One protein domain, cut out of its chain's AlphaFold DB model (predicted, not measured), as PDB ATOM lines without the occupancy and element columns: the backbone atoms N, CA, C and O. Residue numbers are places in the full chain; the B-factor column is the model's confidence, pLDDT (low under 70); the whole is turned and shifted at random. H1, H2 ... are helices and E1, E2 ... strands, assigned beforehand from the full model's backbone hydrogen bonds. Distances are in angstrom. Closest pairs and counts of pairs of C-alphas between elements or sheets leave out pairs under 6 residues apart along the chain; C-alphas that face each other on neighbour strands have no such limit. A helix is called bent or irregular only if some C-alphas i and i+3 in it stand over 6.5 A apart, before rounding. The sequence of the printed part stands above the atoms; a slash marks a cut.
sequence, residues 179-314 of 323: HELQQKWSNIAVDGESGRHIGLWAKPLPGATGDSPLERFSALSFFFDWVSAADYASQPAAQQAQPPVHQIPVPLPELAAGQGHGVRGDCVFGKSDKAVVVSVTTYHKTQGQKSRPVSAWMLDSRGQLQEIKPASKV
ATOM      1  N   HIS A 179      88.543  70.763  79.142       80.31
ATOM      2  CA  HIS A 179      89.793  70.684  79.902       80.31
ATOM      3  C   HIS A 179      89.656  71.301  81.304       80.31
ATOM      4  O   HIS A 179      90.135  70.741  82.287       80.31
ATOM      5  N   GLU A 180      88.999  72.459  81.433       84.88
ATOM      6  CA  GLU A 180      88.784  73.078  82.743       84.88
ATOM      7  C   GLU A 180      87.873  72.237  83.642       84.88
ATOM      8  O   GLU A 180      88.164  72.121  84.834       84.88
ATOM      9  N   LEU A 181      86.817  71.629  83.093       78.56
ATOM     10  CA  LEU A 181      85.967  70.701  83.839       78.56
ATOM     11  C   LEU A 181      86.799  69.558  84.419       78.56
ATOM     12  O   LEU A 181      86.729  69.303  85.614       78.56
ATOM     13  N   GLN A 182      87.679  68.953  83.629       80.56
ATOM     14  CA  GLN A 182      88.509  67.843  84.105       80.56
ATOM     15  C   GLN A 182      89.524  68.225  85.183       80.56
ATOM     16  O   GLN A 182      89.846  67.408  86.039       80.56
ATOM     17  N   GLN A 183      90.066  69.440  85.119       80.19
ATOM     18  CA  GLN A 183      91.145  69.864  86.015       80.19
ATOM     19  C   GLN A 183      90.638  70.544  87.286       80.19
ATOM     20  O   GLN A 183      91.309  70.512  88.316       80.19
ATOM     21  N   LYS A 184      89.492  71.229  87.212       81.38
ATOM     22  CA  LYS A 184      89.012  72.120  88.281       81.38
ATOM     23  C   LYS A 184      87.626  71.769  88.800       81.38
ATOM     24  O   LYS A 184      87.158  72.442  89.718       81.38
ATOM     25  N   TRP A 185      86.960  70.781  88.214       84.19
ATOM     26  CA  TRP A 185      85.650  70.325  88.652       84.19
ATOM     27  C   TRP A 185      85.685  68.831  88.961       84.19
ATOM     28  O   TRP A 185      86.436  68.060  88.372       84.19
ATOM     29  N   SER A 186      84.840  68.427  89.897       75.88
ATOM     30  CA  SER A 186      84.598  67.033  90.243       75.88
ATOM     31  C   SER A 186      83.372  66.553  89.481       75.88
ATOM     32  O   SER A 186      82.306  67.163  89.585       75.88
ATOM     33  N   ASN A 187      83.515  65.480  88.707       72.50
ATOM     34  CA  ASN A 187      82.374  64.821  88.085       72.50
ATOM     35  C   ASN A 187      81.647  63.979  89.144       72.50
ATOM     36  O   ASN A 187      82.268  63.161  89.814       72.50
ATOM     37  N   ILE A 188      80.355  64.241  89.328       68.12
ATOM     38  CA  ILE A 188      79.529  63.623  90.375       68.12
ATOM     39  C   ILE A 188      78.673  62.491  89.807       68.12
ATOM     40  O   ILE A 188      78.480  61.480  90.472       68.12
ATOM     41  N   ALA A 189      78.141  62.683  88.600       65.00
ATOM     42  CA  ALA A 189      77.351  61.693  87.879       65.00
ATOM     43  C   ALA A 189      77.464  61.933  86.369       65.00
ATOM     44  O   ALA A 189      77.727  63.061  85.921       65.00
ATOM     45  N   VAL A 190      77.248  60.874  85.592       56.09
ATOM     46  CA  VAL A 190      77.243  60.900  84.128       56.09
ATOM     47  C   VAL A 190      76.006  60.172  83.641       56.09
ATOM     48  O   VAL A 190      75.704  59.076  84.103       56.09
ATOM     49  N   ASP A 191      75.317  60.778  82.686       59.16
ATOM     50  CA  ASP A 191      74.149  60.208  82.044       59.16
ATOM     51  C   ASP A 191      74.172  60.441  80.528       59.16
ATOM     52  O   ASP A 191      74.886  61.310  80.016       59.16
ATOM     53  N   GLY A 192      73.383  59.656  79.801       52.34
ATOM     54  CA  GLY A 192      73.164  59.808  78.368       52.34
ATOM     55  C   GLY A 192      71.674  59.857  78.058       52.34
ATOM     56  O   GLY A 192      70.937  58.936  78.395       52.34
ATOM     57  N   GLU A 193      71.230  60.903  77.362       44.84
ATOM     58  CA  GLU A 193      69.847  61.023  76.902       44.84
ATOM     59  C   GLU A 193      69.827  61.464  75.432       44.84
ATOM     60  O   GLU A 193      70.387  62.495  75.059       44.84
ATOM     61  N   SER A 194      69.172  60.682  74.566       41.59
ATOM     62  CA  SER A 194      68.902  61.051  73.163       41.59
ATOM     63  C   SER A 194      70.136  61.491  72.346       41.59
ATOM     64  O   SER A 194      70.070  62.454  71.580       41.59
ATOM     65  N   GLY A 195      71.283  60.818  72.514       40.53
ATOM     66  CA  GLY A 195      72.527  61.144  71.797       40.53
ATOM     67  C   GLY A 195      73.257  62.396  72.307       40.53
ATOM     68  O   GLY A 195      74.175  62.882  71.646       40.53
ATOM     69  N   ARG A 196      72.855  62.929  73.468       50.22
ATOM     70  CA  ARG A 196      73.574  63.961  74.220       50.22
ATOM     71  C   ARG A 196      74.013  63.400  75.567       50.22
ATOM     72  O   ARG A 196      73.242  62.741  76.259       50.22
ATOM     73  N   HIS A 197      75.249  63.692  75.941       66.75
ATOM     74  CA  HIS A 197      75.809  63.327  77.233       66.75
ATOM     75  C   HIS A 197      75.529  64.436  78.240       66.75
ATOM     76  O   HIS A 197      75.749  65.611  77.945       66.75
ATOM     77  N   ILE A 198      75.055  64.066  79.425       74.69
ATOM     78  CA  ILE A 198      74.773  64.978  80.528       74.69
ATOM     79  C   ILE A 198      75.714  64.617  81.675       74.69
ATOM     80  O   ILE A 198      75.649  63.525  82.227       74.69
ATOM     81  N   GLY A 199      76.600  65.531  82.051       79.12
ATOM     82  CA  GLY A 199      77.450  65.375  83.228       79.12
ATOM     83  C   GLY A 199      77.010  66.308  84.347       79.12
ATOM     84  O   GLY A 199      76.860  67.507  84.114       79.12
ATOM     85  N   LEU A 200      76.872  65.800  85.570       83.25
ATOM     86  CA  LEU A 200      76.767  66.633  86.767       83.25
ATOM     87  C   LEU A 200      78.170  66.911  87.305       83.25
ATOM     88  O   LEU A 200      78.902  65.982  87.646       83.25
ATOM     89  N   TRP A 201      78.539  68.185  87.417       85.69
ATOM     90  CA  TRP A 201      79.864  68.597  87.873       85.69
ATOM     91  C   TRP A 201      79.779  69.631  88.992       85.69
ATOM     92  O   TRP A 201      78.973  70.563  88.930       85.69
ATOM     93  N   ALA A 202      80.657  69.501  89.984       81.56
ATOM     94  CA  ALA A 202      80.788  70.431  91.099       81.56
ATOM     95  C   ALA A 202      82.169  71.103  91.091       81.56
ATOM     96  O   ALA A 202      83.185  70.428  90.957       81.56
ATOM     97  N   LYS A 203      82.225  72.430  91.238       87.00
ATOM     98  CA  LYS A 203      83.482  73.188  91.331       87.00
ATOM     99  C   LYS A 203      83.866  73.351  92.799       87.00
ATOM    100  O   LYS A 203      83.156  74.079  93.501       87.00
ATOM    101  N   PRO A 204      84.960  72.751  93.290       77.25
ATOM    102  CA  PRO A 204      85.404  72.949  94.666       77.25
ATOM    103  C   PRO A 204      85.654  74.430  94.978       77.25
ATOM    104  O   PRO A 204      86.053  75.213  94.113       77.25
ATOM    105  N   LEU A 205      85.397  74.837  96.219       78.69
ATOM    106  CA  LEU A 205      85.759  76.161  96.712       78.69
ATOM    107  C   LEU A 205      87.287  76.204  96.941       78.69
ATOM    108  O   LEU A 205      87.811  75.332  97.643       78.69
ATOM    109  N   PRO A 206      88.019  77.191  96.391       66.19
ATOM    110  CA  PRO A 206      89.462  77.304  96.600       66.19
ATOM    111  C   PRO A 206      89.808  77.381  98.094       66.19
ATOM    112  O   PRO A 206      89.194  78.147  98.833       66.19
ATOM    113  N   GLY A 207      90.785  76.588  98.543       57.66
ATOM    114  CA  GLY A 207      91.232  76.574  99.943       57.66
ATOM    115  C   GLY A 207      90.386  75.727 100.904       57.66
ATOM    116  O   GLY A 207      90.657  75.729 102.101       57.66
ATOM    117  N   ALA A 208      89.392  74.972 100.418       54.53
ATOM    118  CA  ALA A 208      88.597  74.064 101.255       54.53
ATOM    119  C   ALA A 208      89.347  72.792 101.711       54.53
ATOM    120  O   ALA A 208      88.855  72.075 102.575       54.53
ATOM    121  N   THR A 209      90.541  72.523 101.174       47.12
ATOM    122  CA  THR A 209      91.326  71.297 101.410       47.12
ATOM    123  C   THR A 209      92.250  71.344 102.637       47.12
ATOM    124  O   THR A 209      93.011  70.408 102.848       47.12
ATOM    125  N   GLY A 210      92.205  72.412 103.445       44.53
ATOM    126  CA  GLY A 210      93.199  72.653 104.501       44.53
ATOM    127  C   GLY A 210      93.043  71.834 105.786       44.53
ATOM    128  O   GLY A 210      94.030  71.289 106.252       44.53
ATOM    129  N   ASP A 211      91.836  71.725 106.357       49.84
ATOM    130  CA  ASP A 211      91.656  71.157 107.716       49.84
ATOM    131  C   ASP A 211      90.276  70.511 107.974       49.84
ATOM    132  O   ASP A 211      90.003  69.997 109.061       49.84
ATOM    133  N   SER A 212      89.361  70.563 107.002       57.69
ATOM    134  CA  SER A 212      87.970  70.141 107.176       57.69
ATOM    135  C   SER A 212      87.657  68.941 106.282       57.69
ATOM    136  O   SER A 212      87.838  69.050 105.073       57.69
ATOM    137  N   PRO A 213      87.098  67.834 106.811       63.25
ATOM    138  CA  PRO A 213      86.657  66.693 105.999       63.25
ATOM    139  C   PRO A 213      85.358  66.987 105.224       63.25
ATOM    140  O   PRO A 213      84.695  66.072 104.745       63.25
ATOM    141  N   LEU A 214      84.928  68.250 105.191       68.75
ATOM    142  CA  LEU A 214      83.681  68.690 104.585       68.75
ATOM    143  C   LEU A 214      83.963  69.322 103.230       68.75
ATOM    144  O   LEU A 214      84.635  70.351 103.149       68.75
ATOM    145  N   GLU A 215      83.383  68.740 102.187       75.38
ATOM    146  CA  GLU A 215      83.434  69.300 100.843       75.38
ATOM    147  C   GLU A 215      82.670  70.624 100.786       75.38
ATOM    148  O   GLU A 215      81.615  70.792 101.399       75.38
ATOM    149  N   ARG A 216      83.205  71.599 100.052       80.00
ATOM    150  CA  ARG A 216      82.535  72.877  99.792       80.00
ATOM    151  C   ARG A 216      82.666  73.179  98.316       80.00
ATOM    152  O   ARG A 216      83.777  73.164  97.786       80.00
ATOM    153  N   PHE A 217      81.552  73.495  97.675       84.12
ATOM    154  CA  PHE A 217      81.505  73.814  96.257       84.12
ATOM    155  C   PHE A 217      81.129  75.281  96.051       84.12
ATOM    156  O   PHE A 217      80.296  75.838  96.763       84.12
ATOM    157  N   SER A 218      81.775  75.908  95.072       87.44
ATOM    158  CA  SER A 218      81.450  77.251  94.585       87.44
ATOM    159  C   SER A 218      80.399  77.226  93.475       87.44
ATOM    160  O   SER A 218      79.710  78.220  93.265       87.44
ATOM    161  N   ALA A 219      80.258  76.096  92.778       88.38
ATOM    162  CA  ALA A 219      79.265  75.899  91.730       88.38
ATOM    163  C   ALA A 219      78.889  74.418  91.594       88.38
ATOM    164  O   ALA A 219      79.705  73.537  91.861       88.38
ATOM    165  N   LEU A 220      77.663  74.162  91.142       88.56
ATOM    166  CA  LEU A 220      77.155  72.852  90.739       88.56
ATOM    167  C   LEU A 220      76.362  73.047  89.448       88.56
ATOM    168  O   LEU A 220      75.603  74.010  89.329       88.56
ATOM    169  N   SER A 221      76.567  72.210  88.437       89.69
ATOM    170  CA  SER A 221      75.881  72.369  87.149       89.69
ATOM    171  C   SER A 221      75.766  71.058  86.390       89.69
ATOM    172  O   SER A 221      76.656  70.211  86.463       89.69
ATOM    173  N   PHE A 222      74.691  70.939  85.616       85.50
ATOM    174  CA  PHE A 222      74.617  69.984  84.519       85.50
ATOM    175  C   PHE A 222      75.289  70.580  83.287       85.50
ATOM    176  O   PHE A 222      75.020  71.727  82.928       85.50
ATOM    177  N   PHE A 223      76.136  69.795  82.638       83.50
ATOM    178  CA  PHE A 223      76.760  70.124  81.366       83.50
ATOM    179  C   PHE A 223      76.282  69.142  80.310       83.50
ATOM    180  O   PHE A 223      76.358  67.935  80.521       83.50
ATOM    181  N   PHE A 224      75.804  69.670  79.190       81.38
ATOM    182  CA  PHE A 224      75.357  68.890  78.046       81.38
ATOM    183  C   PHE A 224      76.414  68.955  76.968       81.38
ATOM    184  O   PHE A 224      76.907  70.038  76.638       81.38
ATOM    185  N   ASP A 225      76.718  67.809  76.387       73.25
ATOM    186  CA  ASP A 225      77.740  67.723  75.369       73.25
ATOM    187  C   ASP A 225      77.471  66.597  74.368       73.25
ATOM    188  O   ASP A 225      76.637  65.717  74.578       73.25
ATOM    189  N   TRP A 226      78.175  66.653  73.247       62.25
ATOM    190  CA  TRP A 226      78.227  65.603  72.235       62.25
ATOM    191  C   TRP A 226      79.303  64.558  72.540       62.25
ATOM    192  O   TRP A 226      79.322  63.500  71.924       62.25
ATOM    193  N   VAL A 227      80.200  64.867  73.476       62.88
ATOM    194  CA  VAL A 227      81.261  63.985  73.965       62.88
ATOM    195  C   VAL A 227      80.965  63.659  75.423       62.88
ATOM    196  O   VAL A 227      80.615  64.551  76.190       62.88
ATOM    197  N   SER A 228      81.105  62.401  75.827       66.00
ATOM    198  CA  SER A 228      80.938  62.033  77.232       66.00
ATOM    199  C   SER A 228      81.964  62.744  78.116       66.00
ATOM    200  O   SER A 228      83.128  62.899  77.744       66.00
ATOM    201  N   ALA A 229      81.554  63.113  79.331       61.69
ATOM    202  CA  ALA A 229      82.443  63.628  80.373       61.69
ATOM    203  C   ALA A 229      83.668  62.719  80.612       61.69
ATOM    204  O   ALA A 229      84.767  63.215  80.865       61.69
ATOM    205  N   ALA A 230      83.482  61.399  80.487       63.91
ATOM    206  CA  ALA A 230      84.543  60.401  80.620       63.91
ATOM    207  C   ALA A 230      85.591  60.483  79.493       63.91
ATOM    208  O   ALA A 230      86.768  60.199  79.712       63.91
ATOM    209  N   ASP A 231      85.187  60.946  78.311       64.31
ATOM    210  CA  ASP A 231      86.022  60.998  77.109       64.31
ATOM    211  C   ASP A 231      86.707  62.345  76.898       64.31
ATOM    212  O   ASP A 231      87.470  62.509  75.948       64.31
ATOM    213  N   TYR A 232      86.480  63.331  77.767       70.69
ATOM    214  CA  TYR A 232      87.109  64.643  77.617       70.69
ATOM    215  C   TYR A 232      88.644  64.545  77.554       70.69
ATOM    216  O   TYR A 232      89.258  65.263  76.772       70.69
ATOM    217  N   ALA A 233      89.269  63.607  78.277       67.81
ATOM    218  CA  ALA A 233      90.734  63.491  78.352       67.81
ATOM    219  C   ALA A 233      91.325  62.846  77.096       67.81
ATOM    220  O   ALA A 233      92.495  63.062  76.783       67.81
ATOM    221  N   SER A 234      90.524  62.044  76.393       67.44
ATOM    222  CA  SER A 234      90.933  61.347  75.176       67.44
ATOM    223  C   SER A 234      90.731  62.200  73.922       67.44
ATOM    224  O   SER A 234      91.221  61.840  72.851       67.44
ATOM    225  N   GLN A 235      90.064  63.355  74.041       66.94
ATOM    226  CA  GLN A 235      89.888  64.272  72.920       66.94
ATOM    227  C   GLN A 235      91.193  64.984  72.534       66.94
ATOM    228  O   GLN A 235      92.039  65.243  73.390       66.94
ATOM    229  N   PRO A 236      91.356  65.402  71.267       73.19
ATOM    230  CA  PRO A 236      92.441  66.294  70.870       73.19
ATOM    231  C   PRO A 236      92.403  67.620  71.642       73.19
ATOM    232  O   PRO A 236      91.324  68.132  71.939       73.19
ATOM    233  N   ALA A 237      93.561  68.246  71.876       64.12
ATOM    234  CA  ALA A 237      93.667  69.500  72.636       64.12
ATOM    235  C   ALA A 237      92.722  70.614  72.133       64.12
ATOM    236  O   ALA A 237      92.138  71.344  72.930       64.12
ATOM    237  N   ALA A 238      92.507  70.701  70.815       61.53
ATOM    238  CA  ALA A 238      91.567  71.650  70.218       61.53
ATOM    239  C   ALA A 238      90.106  71.403  70.644       61.53
ATOM    240  O   ALA A 238      89.359  72.355  70.846       61.53
ATOM    241  N   GLN A 239      89.699  70.140  70.810       66.81
ATOM    242  CA  GLN A 239      88.370  69.786  71.314       66.81
ATOM    243  C   GLN A 239      88.276  69.916  72.837       66.81
ATOM    244  O   GLN A 239      87.240  70.338  73.347       66.81
ATOM    245  N   GLN A 240      89.354  69.628  73.568       63.78
ATOM    246  CA  GLN A 240      89.403  69.860  75.014       63.78
ATOM    247  C   GLN A 240      89.299  71.353  75.372       63.78
ATOM    248  O   GLN A 240      88.745  71.712  76.411       63.78
ATOM    249  N   ALA A 241      89.811  72.234  74.507       74.56
ATOM    250  CA  ALA A 241      89.750  73.686  74.675       74.56
ATOM    251  C   ALA A 241      88.366  74.292  74.383       74.56
ATOM    252  O   ALA A 241      88.134  75.459  74.687       74.56
ATOM    253  N   GLN A 242      87.441  73.528  73.800       73.00
ATOM    254  CA  GLN A 242      86.076  73.986  73.563       73.00
ATOM    255  C   GLN A 242      85.204  73.782  74.819       73.00
ATOM    256  O   GLN A 242      85.425  72.828  75.574       73.00
ATOM    257  N   PRO A 243      84.219  74.662  75.069       78.38
ATOM    258  CA  PRO A 243      83.223  74.452  76.112       78.38
ATOM    259  C   PRO A 243      82.221  73.355  75.715       78.38
ATOM    260  O   PRO A 243      82.038  73.089  74.520       78.38
ATOM    261  N   PRO A 244      81.539  72.743  76.699       79.44
ATOM    262  CA  PRO A 244      80.332  71.969  76.451       79.44
ATOM    263  C   PRO A 244      79.259  72.794  75.733       79.44
ATOM    264  O   PRO A 244      79.325  74.020  75.629       79.44
ATOM    265  N   VAL A 245      78.238  72.112  75.231       78.44
ATOM    266  CA  VAL A 245      77.192  72.713  74.394       78.44
ATOM    267  C   VAL A 245      76.237  73.566  75.220       78.44
ATOM    268  O   VAL A 245      75.763  74.604  74.760       78.44
ATOM    269  N   HIS A 246      75.919  73.114  76.431       79.94
ATOM    270  CA  HIS A 246      74.980  73.802  77.301       79.94
ATOM    271  C   HIS A 246      75.317  73.568  78.771       79.94
ATOM    272  O   HIS A 246      75.813  72.504  79.139       79.94
ATOM    273  N   GLN A 247      75.011  74.554  79.609       85.50
ATOM    274  CA  GLN A 247      75.181  74.488  81.054       85.50
ATOM    275  C   GLN A 247      73.876  74.889  81.732       85.50
ATOM    276  O   GLN A 247      73.299  75.925  81.407       85.50
ATOM    277  N   ILE A 248      73.461  74.101  82.722       85.19
ATOM    278  CA  ILE A 248      72.322  74.403  83.584       85.19
ATOM    279  C   ILE A 248      72.806  74.437  85.036       85.19
ATOM    280  O   ILE A 248      73.114  73.383  85.604       85.19
ATOM    281  N   PRO A 249      72.907  75.631  85.647       90.06
ATOM    282  CA  PRO A 249      73.321  75.774  87.037       90.06
ATOM    283  C   PRO A 249      72.311  75.156  88.001       90.06
ATOM    284  O   PRO A 249      71.118  75.421  87.898       90.06
ATOM    285  N   VAL A 250      72.796  74.387  88.975       88.12
ATOM    286  CA  VAL A 250      71.995  73.849  90.079       88.12
ATOM    287  C   VAL A 250      72.242  74.711  91.322       88.12
ATOM    288  O   VAL A 250      73.398  74.849  91.733       88.12
ATOM    289  N   PRO A 251      71.200  75.286  91.949       90.06
ATOM    290  CA  PRO A 251      71.375  76.121  93.132       90.06
ATOM    291  C   PRO A 251      72.017  75.362  94.299       90.06
ATOM    292  O   PRO A 251      71.500  74.339  94.762       90.06
ATOM    293  N   LEU A 252      73.127  75.904  94.804       85.19
ATOM    294  CA  LEU A 252      73.774  75.439  96.028       85.19
ATOM    295  C   LEU A 252      73.236  76.217  97.240       85.19
ATOM    296  O   LEU A 252      73.085  77.435  97.161       85.19
ATOM    297  N   PRO A 253      72.967  75.545  98.371       86.25
ATOM    298  CA  PRO A 253      72.601  76.219  99.609       86.25
ATOM    299  C   PRO A 253      73.794  77.011 100.158       86.25
ATOM    300  O   PRO A 253      74.947  76.570 100.063       86.25
ATOM    301  N   GLU A 254      73.505  78.146 100.791       87.75
ATOM    302  CA  GLU A 254      74.492  78.861 101.597       87.75
ATOM    303  C   GLU A 254      74.931  77.997 102.785       87.75
ATOM    304  O   GLU A 254      74.129  77.286 103.398       87.75
ATOM    305  N   LEU A 255      76.223  78.054 103.106       83.69
ATOM    306  CA  LEU A 255      76.822  77.277 104.186       83.69
ATOM    307  C   LEU A 255      77.278  78.191 105.318       83.69
ATOM    308  O   LEU A 255      78.008  79.156 105.084       83.69
ATOM    309  N   ALA A 256      76.940  77.823 106.551       83.81
ATOM    310  CA  ALA A 256      77.529  78.420 107.742       83.81
ATOM    311  C   ALA A 256      78.963  77.905 107.989       83.81
ATOM    312  O   ALA A 256      79.437  76.950 107.364       83.81
ATOM    313  N   ALA A 257      79.666  78.521 108.943       80.38
ATOM    314  CA  ALA A 257      80.965  78.031 109.397       80.38
ATOM    315  C   ALA A 257      80.852  76.585 109.927       80.38
ATOM    316  O   ALA A 257      79.941  76.266 110.691       80.38
ATOM    317  N   GLY A 258      81.771  75.706 109.516       76.62
ATOM    318  CA  GLY A 258      81.759  74.287 109.903       76.62
ATOM    319  C   GLY A 258      80.738  73.416 109.157       76.62
ATOM    320  O   GLY A 258      80.489  72.284 109.574       76.62
ATOM    321  N   GLN A 259      80.147  73.926 108.072       81.00
ATOM    322  CA  GLN A 259      79.284  73.167 107.167       81.00
ATOM    323  C   GLN A 259      79.954  72.921 105.812       81.00
ATOM    324  O   GLN A 259      80.774  73.717 105.347       81.00
ATOM    325  N   GLY A 260      79.555  71.825 105.175       77.69
ATOM    326  CA  GLY A 260      79.887  71.462 103.805       77.69
ATOM    327  C   GLY A 260      78.657  71.102 102.989       77.69
ATOM    328  O   GLY A 260      77.554  70.947 103.516       77.69
ATOM    329  N   HIS A 261      78.870  70.944 101.694       78.88
ATOM    330  CA  HIS A 261      77.908  70.378 100.767       78.88
ATOM    331  C   HIS A 261      78.075  68.857 100.731       78.88
ATOM    332  O   HIS A 261      79.184  68.344 100.777       78.88
ATOM    333  N   GLY A 262      76.966  68.132 100.635       77.75
ATOM    334  CA  GLY A 262      76.949  66.748 100.175       77.75
ATOM    335  C   GLY A 262      76.117  66.683  98.905       77.75
ATOM    336  O   GLY A 262      74.913  66.934  98.966       77.75
ATOM    337  N   VAL A 263      76.736  66.389  97.766       77.25
ATOM    338  CA  VAL A 263      76.038  66.297  96.477       77.25
ATOM    339  C   VAL A 263      75.945  64.831  96.084       77.25
ATOM    340  O   VAL A 263      76.945  64.125  96.081       77.25
ATOM    341  N   ARG A 264      74.736  64.368  95.764       74.44
ATOM    342  CA  ARG A 264      74.503  63.018  95.239       74.44
ATOM    343  C   ARG A 264      73.754  63.102  93.920       74.44
ATOM    344  O   ARG A 264      72.701  63.740  93.874       74.44
ATOM    345  N   GLY A 265      74.320  62.488  92.885       73.50
ATOM    346  CA  GLY A 265      73.644  62.203  91.622       73.50
ATOM    347  C   GLY A 265      72.969  60.832  91.637       73.50
ATOM    348  O   GLY A 265      72.968  60.154  92.669       73.50
ATOM    349  N   ASP A 266      72.374  60.461  90.503       70.19
ATOM    350  CA  ASP A 266      71.732  59.158  90.267       70.19
ATOM    351  C   ASP A 266      70.670  58.784  91.315       70.19
ATOM    352  O   ASP A 266      70.471  57.621  91.678       70.19
ATOM    353  N   CYS A 267      69.994  59.796  91.865       77.06
ATOM    354  CA  CYS A 267      68.936  59.589  92.831       77.06
ATOM    355  C   CYS A 267      67.580  59.394  92.143       77.06
ATOM    356  O   CYS A 267      67.270  59.972  91.106       77.06
ATOM    357  N   VAL A 268      66.705  58.632  92.790       78.44
ATOM    358  CA  VAL A 268      65.391  58.263  92.272       78.44
ATOM    359  C   VAL A 268      64.290  59.153  92.845       78.44
ATOM    360  O   VAL A 268      64.128  59.268  94.065       78.44
ATOM    361  N   PHE A 269      63.472  59.723  91.962       80.12
ATOM    362  CA  PHE A 269      62.214  60.389  92.281       80.12
ATOM    363  C   PHE A 269      61.107  59.938  91.318       80.12
ATOM    364  O   PHE A 269      61.151  60.169  90.109       80.12
ATOM    365  N   GLY A 270      60.076  59.287  91.860       82.31
ATOM    366  CA  GLY A 270      59.013  58.704  91.041       82.31
ATOM    367  C   GLY A 270      59.556  57.596  90.135       82.31
ATOM    368  O   GLY A 270      59.981  56.559  90.634       82.31
ATOM    369  N   LYS A 271      59.506  57.817  88.817       74.12
ATOM    370  CA  LYS A 271      60.034  56.896  87.792       74.12
ATOM    371  C   LYS A 271      61.377  57.344  87.201       74.12
ATOM    372  O   LYS A 271      61.903  56.639  86.352       74.12
ATOM    373  N   SER A 272      61.885  58.510  87.601       67.62
ATOM    374  CA  SER A 272      63.179  59.025  87.152       67.62
ATOM    375  C   SER A 272      64.251  58.645  88.162       67.62
ATOM    376  O   SER A 272      64.038  58.791  89.364       67.62
ATOM    377  N   ASP A 273      65.389  58.176  87.674       67.75
ATOM    378  CA  ASP A 273      66.629  57.885  88.396       67.75
ATOM    379  C   ASP A 273      67.674  59.005  88.248       67.75
ATOM    380  O   ASP A 273      68.828  58.834  88.623       67.75
ATOM    381  N   LYS A 274      67.270  60.166  87.715       71.19
ATOM    382  CA  LYS A 274      68.160  61.285  87.356       71.19
ATOM    383  C   LYS A 274      68.001  62.500  88.271       71.19
ATOM    384  O   LYS A 274      68.270  63.637  87.881       71.19
ATOM    385  N   ALA A 275      67.510  62.288  89.489       79.88
ATOM    386  CA  ALA A 275      67.420  63.346  90.480       79.88
ATOM    387  C   ALA A 275      68.773  63.561  91.168       79.88
ATOM    388  O   ALA A 275      69.557  62.641  91.391       79.88
ATOM    389  N   VAL A 276      69.010  64.802  91.567       84.44
ATOM    390  CA  VAL A 276      70.182  65.242  92.314       84.44
ATOM    391  C   VAL A 276      69.720  65.736  93.667       84.44
ATOM    392  O   VAL A 276      68.761  66.501  93.758       84.44
ATOM    393  N   VAL A 277      70.413  65.332  94.726       84.81
ATOM    394  CA  VAL A 277      70.163  65.823  96.082       84.81
ATOM    395  C   VAL A 277      71.369  66.606  96.563       84.81
ATOM    396  O   VAL A 277      72.483  66.083  96.604       84.81
ATOM    397  N   VAL A 278      71.124  67.839  97.003       83.25
ATOM    398  CA  VAL A 278      72.110  68.656  97.704       83.25
ATOM    399  C   VAL A 278      71.765  68.667  99.187       83.25
ATOM    400  O   VAL A 278      70.651  68.990  99.612       83.25
ATOM    401  N   SER A 279      72.740  68.273  99.989       82.19
ATOM    402  CA  SER A 279      72.655  68.180 101.440       82.19
ATOM    403  C   SER A 279      73.613  69.171 102.083       82.19
ATOM    404  O   SER A 279      74.643  69.519 101.508       82.19
ATOM    405  N   VAL A 280      73.283  69.602 103.295       82.50
ATOM    406  CA  VAL A 280      74.229  70.293 104.172       82.50
ATOM    407  C   VAL A 280      74.796  69.264 105.134       82.50
ATOM    408  O   VAL A 280      74.044  68.601 105.855       82.50
ATOM    409  N   THR A 281      76.117  69.135 105.133       78.00
ATOM    410  CA  THR A 281      76.859  68.217 105.994       78.00
ATOM    411  C   THR A 281      77.560  69.005 107.093       78.00
ATOM    412  O   THR A 281      78.299  69.946 106.828       78.00
ATOM    413  N   THR A 282      77.331  68.624 108.343       78.88
ATOM    414  CA  THR A 282      78.033  69.142 109.525       78.88
ATOM    415  C   THR A 282      78.960  68.069 110.064       78.88
ATOM    416  O   THR A 282      78.535  66.923 110.221       78.88
ATOM    417  N   TYR A 283      80.195  68.434 110.398       74.12
ATOM    418  CA  TYR A 283      81.136  67.533 111.059       74.12
ATOM    419  C   TYR A 283      81.197  67.831 112.556       74.12
ATOM    420  O   TYR A 283      81.531  68.941 112.969       74.12
ATOM    421  N   HIS A 284      80.918  66.819 113.375       71.12
ATOM    422  CA  HIS A 284      81.141  66.865 114.813       71.12
ATOM    423  C   HIS A 284      82.219  65.851 115.189       71.12
ATOM    424  O   HIS A 284      82.050  64.658 114.952       71.12
ATOM    425  N   LYS A 285      83.289  66.305 115.857       67.94
ATOM    426  CA  LYS A 285      84.428  65.453 116.261       67.94
ATOM    427  C   LYS A 285      84.018  64.179 117.017       67.94
ATOM    428  O   LYS A 285      84.707  63.176 116.918       67.94
ATOM    429  N   THR A 286      82.917  64.218 117.769       66.19
ATOM    430  CA  THR A 286      82.432  63.100 118.598       66.19
ATOM    431  C   THR A 286      81.238  62.347 118.011       66.19
ATOM    432  O   THR A 286      80.981  61.224 118.426       66.19
ATOM    433  N   GLN A 287      80.489  62.946 117.077       64.12
ATOM    434  CA  GLN A 287      79.261  62.361 116.509       64.12
ATOM    435  C   GLN A 287      79.398  62.001 115.022       64.12
ATOM    436  O   GLN A 287      78.429  61.546 114.417       64.12
ATOM    437  N   GLY A 288      80.576  62.217 114.433       69.94
ATOM    438  CA  GLY A 288      80.822  62.012 113.011       69.94
ATOM    439  C   GLY A 288      80.164  63.075 112.130       69.94
ATOM    440  O   GLY A 288      79.830  64.181 112.575       69.94
ATOM    441  N   GLN A 289      80.004  62.747 110.849       71.81
ATOM    442  CA  GLN A 289      79.308  63.596 109.890       71.81
ATOM    443  C   GLN A 289      77.795  63.375 109.970       71.81
ATOM    444  O   GLN A 289      77.306  62.249 109.909       71.81
ATOM    445  N   LYS A 290      77.039  64.469 110.058       72.56
ATOM    446  CA  LYS A 290      75.584  64.477 109.879       72.56
ATOM    447  C   LYS A 290      75.263  65.215 108.596       72.56
ATOM    448  O   LYS A 290      75.625  66.380 108.469       72.56
ATOM    449  N   SER A 291      74.574  64.556 107.673       78.12
ATOM    450  CA  SER A 291      74.138  65.159 106.414       78.12
ATOM    451  C   SER A 291      72.619  65.246 106.365       78.12
ATOM    452  O   SER A 291      71.922  64.273 106.657       78.12
ATOM    453  N   ARG A 292      72.097  66.423 106.018       80.00
ATOM    454  CA  ARG A 292      70.661  66.671 105.877       80.00
ATOM    455  C   ARG A 292      70.361  67.139 104.453       80.00
ATOM    456  O   ARG A 292      70.878  68.191 104.076       80.00
ATOM    457  N   PRO A 293      69.499  66.438 103.692       81.56
ATOM    458  CA  PRO A 293      69.004  66.934 102.412       81.56
ATOM    459  C   PRO A 293      68.325  68.294 102.590       81.56
ATOM    460  O   PRO A 293      67.455  68.443 103.455       81.56
ATOM    461  N   VAL A 294      68.723  69.283 101.792       87.94
ATOM    462  CA  VAL A 294      68.141  70.635 101.835       87.94
ATOM    463  C   VAL A 294      67.436  71.009 100.544       87.94
ATOM    464  O   VAL A 294      66.419  71.692 100.600       87.94
ATOM    465  N   SER A 295      67.920  70.520  99.406       88.12
ATOM    466  CA  SER A 295      67.284  70.715  98.108       88.12
ATOM    467  C   SER A 295      67.474  69.484  97.232       88.12
ATOM    468  O   SER A 295      68.384  68.675  97.438       88.12
ATOM    469  N   ALA A 296      66.564  69.317  96.281       88.25
ATOM    470  CA  ALA A 296      66.655  68.281  95.276       88.25
ATOM    471  C   ALA A 296      66.161  68.820  93.938       88.25
ATOM    472  O   ALA A 296      65.225  69.620  93.892       88.25
ATOM    473  N   TRP A 297      66.800  68.376  92.865       88.69
ATOM    474  CA  TRP A 297      66.614  68.914  91.527       88.69
ATOM    475  C   TRP A 297      66.613  67.785  90.510       88.69
ATOM    476  O   TRP A 297      67.278  66.774  90.706       88.69
ATOM    477  N   MET A 298      65.893  67.958  89.415       85.44
ATOM    478  CA  MET A 298      65.986  67.085  88.249       85.44
ATOM    479  C   MET A 298      65.857  67.911  86.978       85.44
ATOM    480  O   MET A 298      65.363  69.039  87.017       85.44
ATOM    481  N   LEU A 299      66.285  67.341  85.861       76.31
ATOM    482  CA  LEU A 299      65.950  67.867  84.547       76.31
ATOM    483  C   LEU A 299      64.576  67.322  84.140       76.31
ATOM    484  O   LEU A 299      64.293  66.137  84.318       76.31
ATOM    485  N   ASP A 300      63.697  68.191  83.649       75.12
ATOM    486  CA  ASP A 300      62.433  67.770  83.052       75.12
ATOM    487  C   ASP A 300      62.639  67.253  81.614       75.12
ATOM    488  O   ASP A 300      63.726  67.329  81.048       75.12
ATOM    489  N   SER A 301      61.567  66.775  80.974       70.44
ATOM    490  CA  SER A 301      61.600  66.289  79.579       70.44
ATOM    491  C   SER A 301      62.045  67.325  78.529       70.44
ATOM    492  O   SER A 301      62.227  66.986  77.364       70.44
ATOM    493  N   ARG A 302      62.156  68.604  78.903       66.88
ATOM    494  CA  ARG A 302      62.632  69.704  78.053       66.88
ATOM    495  C   ARG A 302      64.062  70.114  78.414       66.88
ATOM    496  O   ARG A 302      64.542  71.134  77.919       66.88
ATOM    497  N   GLY A 303      64.718  69.357  79.292       67.88
ATOM    498  CA  GLY A 303      66.027  69.674  79.833       67.88
ATOM    499  C   GLY A 303      66.019  70.926  80.705       67.88
ATOM    500  O   GLY A 303      67.038  71.591  80.774       67.88
ATOM    501  N   GLN A 304      64.898  71.311  81.322       77.81
ATOM    502  CA  GLN A 304      64.843  72.445  82.251       77.81
ATOM    503  C   GLN A 304      65.020  71.975  83.692       77.81
ATOM    504  O   GLN A 304      64.548  70.903  84.069       77.81
ATOM    505  N   LEU A 305      65.674  72.793  84.517       86.06
ATOM    506  CA  LEU A 305      65.852  72.471  85.927       86.06
ATOM    507  C   LEU A 305      64.530  72.609  86.690       86.06
ATOM    508  O   LEU A 305      63.932  73.685  86.731       86.06
ATOM    509  N   GLN A 306      64.119  71.537  87.358       87.38
ATOM    510  CA  GLN A 306      62.932  71.490  88.197       87.38
ATOM    511  C   GLN A 306      63.298  71.134  89.640       87.38
ATOM    512  O   GLN A 306      64.009  70.164  89.898       87.38
ATOM    513  N   GLU A 307      62.776  71.905  90.597       91.12
ATOM    514  CA  GLU A 307      62.938  71.615  92.024       91.12
ATOM    515  C   GLU A 307      61.958  70.526  92.486       91.12
ATOM    516  O   GLU A 307      60.758  70.579  92.202       91.12
ATOM    517  N   ILE A 308      62.452  69.572  93.273       89.12
ATOM    518  CA  ILE A 308      61.655  68.504  93.875       89.12
ATOM    519  C   ILE A 308      61.379  68.846  95.344       89.12
ATOM    520  O   ILE A 308      62.289  68.874  96.175       89.12
ATOM    521  N   LYS A 309      60.098  69.050  95.693       90.19
ATOM    522  CA  LYS A 309      59.670  69.368  97.067       90.19
ATOM    523  C   LYS A 309      58.802  68.275  97.713       90.19
ATOM    524  O   LYS A 309      57.790  67.857  97.136       90.19
ATOM    525  N   PRO A 310      59.106  67.865  98.960       89.06
ATOM    526  CA  PRO A 310      60.348  68.097  99.706       89.06
ATOM    527  C   PRO A 310      61.504  67.215  99.200       89.06
ATOM    528  O   PRO A 310      61.269  66.115  98.698       89.06
ATOM    529  N   ALA A 311      62.749  67.649  99.430       81.00
ATOM    530  CA  ALA A 311      63.961  66.906  99.051       81.00
ATOM    531  C   ALA A 311      64.030  65.487  99.652       81.00
ATOM    532  O   ALA A 311      64.615  64.584  99.064       81.00
ATOM    533  N   SER A 312      63.376  65.256 100.796       81.75
ATOM    534  CA  SER A 312      63.293  63.946 101.457       81.75
ATOM    535  C   SER A 312      62.530  62.876 100.668       81.75
ATOM    536  O   SER A 312      62.595  61.704 101.029       81.75
ATOM    537  N   LYS A 313      61.803  63.244  99.602       83.69
ATOM    538  CA  LYS A 313      61.143  62.275  98.711       83.69
ATOM    539  C   LYS A 313      62.107  61.588  97.744       83.69
ATOM    540  O   LYS A 313      61.713  60.607  97.117       83.69
ATOM    541  N   VAL A 314      63.323  62.107  97.600       82.38
ATOM    542  CA  VAL A 314      64.318  61.588  96.665       82.38
ATOM    543  C   VAL A 314      65.167  60.519  97.350       82.38
ATOM    544  O   VAL A 314      65.667  60.724  98.457       82.38
TER     545      VAL A 314
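This is residues 179 to 314 of the 323 residues of an uncharacterized protein of Burkholderiaceae bacterium (UniProt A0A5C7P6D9). Two strongly twisted sheets of four strands each, E1 to E4 and E5 to E8, are partly face to face as a sandwich, with their strands running nearly along each other. Three short helices, H1, H2 and H3, lie near one another at one end of the domain, away from the second sheet: H1 lies over E2 of the first sheet, H2 only grazes that sheet with residues 229 to 230, and H3 is not on it. The printed part has 136 residues, with three named helices and eight named strands in the order H1 E1 E2 E3 H2 H3 E4 E5 E6 E7 E8. The sheets have the orders E1 - E2 - E3 - E4 and E5 - E6 - E7 - E8, both antiparallel throughout, and the class is mostly strand. The whole is compact, with a radius of gyration of the C-alphas of 15.7 A, and flat, spanning 48 by 37 by 19 A.

H1, residues 179 to 184, is on the sheet made by E1, residues 186 to 193, E2, residues 196 to 204, E3, residues 217 to 225, and E4, residues 246 to 249. H1 is over E2 and runs along the strands, at 18 degrees to E2 on the local plane; its height over the sheet is 8.9 A, from a local plane fitted to 6 C-alphas, only just enough. E1, E2 and E3 form a meander, each strand the antiparallel neighbour of the one before. In the hairpin E1 and E2, N 188 and O 200 are 2.8 A apart, within hydrogen-bond range; in the hairpin E2 and E3, N 199 and O 223 are 2.9 A apart. E4 is an edge strand beside E3, with N 222 and O 248 at 2.9 A. H2, residues 229 to 234, only grazes this sheet with residues 229 to 230. H2 touches H1 at a steep tilt of 66 degrees, opposite ways, the closest C-alphas being those of His 179 and Tyr 232, 7.0 A apart. H3, residues 237 to 240, is close to H1 but not clearly touching it, the closest C-alphas being those of His 179 and Gln 240 at 5.0 A. Every O i to N i+4 pair is within hydrogen-bond range in H1, but 0 of 2 in H2, where 1 of 3 O i to N i+3 pairs is; H3 is too short for an O i to N i+4 pair. The second sheet is a meander of E5, residues 259 to 269, E6, residues 272 to 284, E7, residues 288 to 299, and E8, residues 305 to 307. N 262 and O 279 of E5 and E6 are 2.8 A apart, N 278 and O 295 of E6 and E7 are 2.9 A apart, and N 298 and O 306 of E7 and E8 are 2.9 A apart. The pairing is staggered: E7 pairs with E6 over residues 288 to 297 and with E8 over 297 to 299. The facing parts of the two sheets are 10.4 A centre to centre, with strands at 11 degrees. The closest C-alphas of E1 and E5 are those of Ala 189 and Gly 265, 5.3 A apart.

H1 begins at C-alpha 179, (89.793, 70.684, 79.902). E1 measures 20.8 A from first to last C-alpha and bends by 50 degrees at residue 189; E2 measures 25.3 A, E3 22.1 A and E4 10.1 A. H2 is irregular, with C-alphas 230 and 233 7.3 A apart. E5 measures 26.0 A and bends by 80 degrees at residue 266. E6 is the longest strand, 33.9 A, ending at C-alpha 284, (81.141, 66.865, 114.813). E7 measures 32.6 A and bends by 54 degrees at residue 294; E8 ends at C-alpha 307, (62.938, 71.615, 92.024).

The two C-alphas farthest apart are those of Ala 238 and Thr 286, 50.0 A. The printed part has no cut. The link E2 to E3, residues 205 to 216, is long; the link E4 to E5, where the chain changes sheet, is short. The mean pLDDT of the printed part is 75.0; 40 residues are under 70, among them 188 to 197 and 206 to 214.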